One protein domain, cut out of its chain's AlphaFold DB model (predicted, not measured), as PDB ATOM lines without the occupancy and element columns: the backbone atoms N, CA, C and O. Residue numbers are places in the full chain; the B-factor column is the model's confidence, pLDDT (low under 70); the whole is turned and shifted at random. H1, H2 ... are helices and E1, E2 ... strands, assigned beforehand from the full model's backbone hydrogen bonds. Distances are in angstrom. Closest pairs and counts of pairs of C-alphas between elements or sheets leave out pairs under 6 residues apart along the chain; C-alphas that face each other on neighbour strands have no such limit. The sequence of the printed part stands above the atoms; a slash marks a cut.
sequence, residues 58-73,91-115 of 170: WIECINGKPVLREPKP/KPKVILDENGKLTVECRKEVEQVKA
ATOM      1  N   TRP A  58     -15.373  30.986  19.107       79.56
ATOM      2  CA  TRP A  58     -16.477  31.935  19.016       79.56
ATOM      3  C   TRP A  58     -16.287  33.041  20.054       79.56
ATOM      4  O   TRP A  58     -15.805  32.781  21.158       79.56
ATOM      5  N   ILE A  59     -16.677  34.267  19.707       83.44
ATOM      6  CA  ILE A  59     -16.736  35.389  20.645       83.44
ATOM      7  C   ILE A  59     -18.203  35.573  21.018       83.44
ATOM      8  O   ILE A  59     -19.019  35.939  20.175       83.44
ATOM      9  N   GLU A  60     -18.540  35.288  22.271       83.62
ATOM     10  CA  GLU A  60     -19.875  35.512  22.821       83.62
ATOM     11  C   GLU A  60     -19.855  36.739  23.734       83.62
ATOM     12  O   GLU A  60     -18.875  36.991  24.431       83.62
ATOM     13  N   CYS A  61     -20.939  37.510  23.749       83.88
ATOM     14  CA  CYS A  61     -21.089  38.635  24.664       83.88
ATOM     15  C   CYS A  61     -21.963  38.203  25.843       83.88
ATOM     16  O   CYS A  61     -23.138  37.885  25.662       83.88
ATOM     17  N   ILE A  62     -21.394  38.184  27.047       85.00
ATOM     18  CA  ILE A  62     -22.117  37.876  28.282       85.00
ATOM     19  C   ILE A  62     -22.094  39.141  29.136       85.00
ATOM     20  O   ILE A  62     -21.028  39.625  29.506       85.00
ATOM     21  N   ASN A  63     -23.271  39.696  29.436       83.38
ATOM     22  CA  ASN A  63     -23.423  40.920  30.235       83.38
ATOM     23  C   ASN A  63     -22.623  42.123  29.691       83.38
ATOM     24  O   ASN A  63     -22.027  42.876  30.457       83.38
ATOM     25  N   GLY A  64     -22.567  42.284  28.364       79.44
ATOM     26  CA  GLY A  64     -21.825  43.374  27.718       79.44
ATOM     27  C   GLY A  64     -20.308  43.163  27.634       79.44
ATOM     28  O   GLY A  64     -19.628  43.999  27.046       79.44
ATOM     29  N   LYS A  65     -19.772  42.057  28.177       83.75
ATOM     30  CA  LYS A  65     -18.345  41.713  28.120       83.75
ATOM     31  C   LYS A  65     -18.081  40.597  27.100       83.75
ATOM     32  O   LYS A  65     -18.824  39.610  27.082       83.75
ATOM     33  N   PRO A  66     -17.036  40.711  26.265       83.38
ATOM     34  CA  PRO A  66     -16.707  39.694  25.276       83.38
ATOM     35  C   PRO A  66     -15.970  38.512  25.935       83.38
ATOM     36  O   PRO A  66     -15.017  38.694  26.689       83.38
ATOM     37  N   VAL A  67     -16.413  37.287  25.653       83.44
ATOM     38  CA  VAL A  67     -15.899  36.034  26.223       83.44
ATOM     39  C   VAL A  67     -15.618  35.035  25.098       83.44
ATOM     40  O   VAL A  67     -16.436  34.840  24.200       83.44
ATOM     41  N   LEU A  68     -14.456  34.376  25.146       83.50
ATOM     42  CA  LEU A  68     -14.108  33.313  24.201       83.50
ATOM     43  C   LEU A  68     -14.808  32.006  24.581       83.50
ATOM     44  O   LEU A  68     -14.607  31.490  25.681       83.50
ATOM     45  N   ARG A  69     -15.560  31.423  23.646       79.38
ATOM     46  CA  ARG A  69     -16.106  30.070  23.770       79.38
ATOM     47  C   ARG A  69     -15.506  29.167  22.703       79.38
ATOM     48  O   ARG A  69     -15.582  29.434  21.504       79.38
ATOM     49  N   GLU A  70     -14.915  28.061  23.138       74.06
ATOM     50  CA  GLU A  70     -14.406  27.057  22.207       74.06
ATOM     51  C   GLU A  70     -15.570  26.397  21.446       74.06
ATOM     52  O   GLU A  70     -16.593  26.075  22.062       74.06
ATOM     53  N   PRO A  71     -15.451  26.173  20.122       65.00
ATOM     54  CA  PRO A  71     -16.467  25.455  19.368       65.00
ATOM     55  C   PRO A  71     -16.648  24.072  19.993       65.00
ATOM     56  O   PRO A  71     -15.682  23.319  20.148       65.00
ATOM     57  N   LYS A  72     -17.887  23.734  20.379       59.59
ATOM     58  CA  LYS A  72     -18.204  22.390  20.869       59.59
ATOM     59  C   LYS A  72     -17.758  21.393  19.793       59.59
ATOM     60  O   LYS A  72     -18.195  21.515  18.651       59.59
ATOM     61  N   PRO A  73     -16.872  20.437  20.109       55.75
ATOM     62  CA  PRO A  73     -16.415  19.480  19.116       55.75
ATOM     63  C   PRO A  73     -17.589  18.583  18.725       55.75
ATOM     64  O   PRO A  73     -18.000  17.730  19.506       55.75
ATOM     65  N   LYS A  91      -1.526  24.134  21.244       68.69
ATOM     66  CA  LYS A  91      -2.550  25.155  21.011       68.69
ATOM     67  C   LYS A  91      -2.039  26.488  21.586       68.69
ATOM     68  O   LYS A  91      -1.616  26.494  22.745       68.69
ATOM     69  N   PRO A  92      -2.064  27.596  20.822       72.31
ATOM     70  CA  PRO A  92      -1.575  28.876  21.316       72.31
ATOM     71  C   PRO A  92      -2.425  29.341  22.497       72.31
ATOM     72  O   PRO A  92      -3.629  29.066  22.567       72.31
ATOM     73  N   LYS A  93      -1.794  30.043  23.438       77.19
ATOM     74  CA  LYS A  93      -2.492  30.593  24.596       77.19
ATOM     75  C   LYS A  93      -3.173  31.881  24.157       77.19
ATOM     76  O   LYS A  93      -2.515  32.800  23.683       77.19
ATOM     77  N   VAL A  94      -4.492  31.933  24.293       81.19
ATOM     78  CA  VAL A  94      -5.293  33.076  23.853       81.19
ATOM     79  C   VAL A  94      -6.000  33.682  25.052       81.19
ATOM     80  O   VAL A  94      -6.651  32.970  25.814       81.19
ATOM     81  N   ILE A  95      -5.846  34.992  25.223       81.69
ATOM     82  CA  ILE A  95      -6.448  35.778  26.300       81.69
ATOM     83  C   ILE A  95      -7.278  36.884  25.648       81.69
ATOM     84  O   ILE A  95      -6.795  37.562  24.743       81.69
ATOM     85  N   LEU A  96      -8.526  37.044  26.084       82.75
ATOM     86  CA  LEU A  96      -9.402  38.133  25.660       82.75
ATOM     87  C   LEU A  96      -9.645  39.045  26.861       82.75
ATOM     88  O   LEU A  96     -10.214  38.605  27.858       82.75
ATOM     89  N   ASP A  97      -9.180  40.288  26.764       79.25
ATOM     90  CA  ASP A  97      -9.365  41.295  27.808       79.25
ATOM     91  C   ASP A  97     -10.810  41.818  27.809       79.25
ATOM     92  O   ASP A  97     -11.483  41.825  26.775       79.25
ATOM     93  N   GLU A  98     -11.273  42.351  28.946       76.44
ATOM     94  CA  GLU A  98     -12.639  42.893  29.085       76.44
ATOM     95  C   GLU A  98     -12.947  44.043  28.106       76.44
ATOM     96  O   GLU A  98     -14.102  44.268  27.759       76.44
ATOM     97  N   ASN A  99     -11.908  44.721  27.607       75.94
ATOM     98  CA  ASN A  99     -11.998  45.789  26.607       75.94
ATOM     99  C   ASN A  99     -12.040  45.265  25.154       75.94
ATOM    100  O   ASN A  99     -11.947  46.051  24.215       75.94
ATOM    101  N   GLY A 100     -12.121  43.945  24.951       74.69
ATOM    102  CA  GLY A 100     -12.186  43.314  23.629       74.69
ATOM    103  C   GLY A 100     -10.837  43.116  22.933       74.69
ATOM    104  O   GLY A 100     -10.802  42.773  21.752       74.69
ATOM    105  N   LYS A 101      -9.713  43.305  23.637       82.81
ATOM    106  CA  LYS A 101      -8.374  43.066  23.083       82.81
ATOM    107  C   LYS A 101      -8.036  41.576  23.133       82.81
ATOM    108  O   LYS A 101      -7.965  40.988  24.209       82.81
ATOM    109  N   LEU A 102      -7.805  40.975  21.967       83.81
ATOM    110  CA  LEU A 102      -7.374  39.585  21.834       83.81
ATOM    111  C   LEU A 102      -5.842  39.509  21.807       83.81
ATOM    112  O   LEU A 102      -5.206  40.044  20.901       83.81
ATOM    113  N   THR A 103      -5.254  38.815  22.775       82.25
ATOM    114  CA  THR A 103      -3.814  38.543  22.839       82.25
ATOM    115  C   THR A 103      -3.570  37.064  22.571       82.25
ATOM    116  O   THR A 103      -4.111  36.204  23.266       82.25
ATOM    117  N   VAL A 104      -2.753  36.761  21.560       80.75
ATOM    118  CA  VAL A 104      -2.377  35.396  21.171       80.75
ATOM    119  C   VAL A 104      -0.887  35.206  21.430       80.75
ATOM    120  O   VAL A 104      -0.057  35.897  20.844       80.75
ATOM    121  N   GLU A 105      -0.548  34.267  22.305       77.88
ATOM    122  CA  GLU A 105       0.826  33.912  22.637       77.88
ATOM    123  C   GLU A 105       1.176  32.553  22.010       77.88
ATOM    124  O   GLU A 105       0.630  31.504  22.375       77.88
ATOM    125  N   CYS A 106       2.105  32.578  21.052       70.44
ATOM    126  CA  CYS A 106       2.662  31.387  20.416       70.44
ATOM    127  C   CYS A 106       4.031  31.078  21.032       70.44
ATOM    128  O   CYS A 106       4.974  31.857  20.887       70.44
ATOM    129  N   ARG A 107       4.163  29.929  21.701       67.69
ATOM    130  CA  ARG A 107       5.447  29.484  22.257       67.69
ATOM    131  C   ARG A 107       6.276  28.804  21.163       67.69
ATOM    132  O   ARG A 107       5.840  27.808  20.597       67.69
ATOM    133  N   LYS A 108       7.475  29.320  20.873       64.38
ATOM    134  CA  LYS A 108       8.430  28.669  19.961       64.38
ATOM    135  C   LYS A 108       9.181  27.560  20.703       64.38
ATOM    136  O   LYS A 108      10.057  27.837  21.513       64.38
ATOM    137  N   GLU A 109       8.878  26.303  20.399       68.75
ATOM    138  CA  GLU A 109       9.568  25.130  20.978       68.75
ATOM    139  C   GLU A 109      11.035  24.994  20.512       68.75
ATOM    140  O   GLU A 109      11.822  24.252  21.099       68.75
ATOM    141  N   VAL A 110      11.430  25.764  19.493       66.31
ATOM    142  CA  VAL A 110      12.771  25.766  18.882       66.31
ATOM    143  C   VAL A 110      13.888  25.980  19.909       66.31
ATOM    144  O   VAL A 110      14.932  25.333  19.837       66.31
ATOM    145  N   GLU A 111      13.671  26.851  20.896       65.44
ATOM    146  CA  GLU A 111      14.672  27.142  21.928       65.44
ATOM    147  C   GLU A 111      14.914  25.946  22.861       65.44
ATOM    148  O   GLU A 111      16.053  25.680  23.244       65.44
ATOM    149  N   GLN A 112      13.869  25.171  23.169       71.19
ATOM    150  CA  GLN A 112      13.976  23.977  24.012       71.19
ATOM    151  C   GLN A 112      14.716  22.851  23.288       71.19
ATOM    152  O   GLN A 112      15.591  22.213  23.870       71.19
ATOM    153  N   VAL A 113      14.408  22.648  22.004       74.44
ATOM    154  CA  VAL A 113      15.092  21.659  21.158       74.44
ATOM    155  C   VAL A 113      16.579  21.994  21.042       74.44
ATOM    156  O   VAL A 113      17.425  21.116  21.210       74.44
ATOM    157  N   LYS A 114      16.914  23.277  20.842       76.75
ATOM    158  CA  LYS A 114      18.304  23.747  20.819       76.75
ATOM    159  C   LYS A 114      19.015  23.472  22.147       76.75
ATOM    160  O   LYS A 114      20.113  22.928  22.134       76.75
ATOM    161  N   ALA A 115      18.390  23.793  23.280       78.00
ATOM    162  CA  ALA A 115      18.974  23.555  24.601       78.00
ATOM    163  C   ALA A 115      19.226  22.059  24.880       78.00
ATOM    164  O   ALA A 115      20.291  21.697  25.378       78.00
TER     165      ALA A 115
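What this domain is: This is residues 58 to 73 and 91 to 115 of the 170 residues of an uncharacterized protein of Chryseobacterium gallinarum (UniProt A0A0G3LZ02). Two small two-stranded hairpins, E1 with E2 and E3 with E4, stand next to each other in a thin, flat layer with few contacts between them, and a tail ending in the short helix H1 sticks out beyond them with residues 108 to 115. The printed part has 41 residues, in the order E1, E2, E3, E4, H1; both sheets, E1 - E2 and E3 - E4, are antiparallel, and the class is mixed, helices and strands. The whole is extended, with a radius of gyration of the C-alphas of 14.5 A and spans of 46 by 27 by 8 A.

How they stand to each other: E1, residues 58 to 62, and E2, residues 65 to 69, form a hairpin, antiparallel at 141 degrees; N 60 and O 67 are within hydrogen-bond range at 2.9 A, as are N 67 and O 60 at 2.8 A. E3, residues 93 to 96, and E4, residues 102 to 105, form a second hairpin, antiparallel at 164 degrees, with N 95 and O 103 within range at 2.9 A. The closest C-alphas of E2 and E3 are those of Val 67 and Leu 96, 6.9 A apart. E1 is apart from E3 and E4. H1, residues 110 to 115, is apart from E1, E2 and E3; every O i to N i+4 pair in it is within hydrogen-bond range.

Where its parts are: E1 begins at C-alpha 58 (-16.477, 31.935, 19.016) and is 12.4 A long; E2 is 12.6 A. E3, 10.3 A, begins at C-alpha 93 (-2.492, 30.593, 24.596), and E4 is 10.0 A. H1, 8.7 A, ends at C-alpha 115 (18.974, 23.555, 24.601).

The domain as a whole: The two C-alphas farthest apart are those of Asn 63 and Ala 115, at 46.2 A. Residues 74 to 90 are not printed, and C-alphas 73 and 91 are 15.1 A apart across this cut. The links E1 to E2, E3 to E4 and E4 to H1 are tight. The mean pLDDT of the printed part is 76.3; residues 71 to 73, 91 and 107 to 111 are under 70.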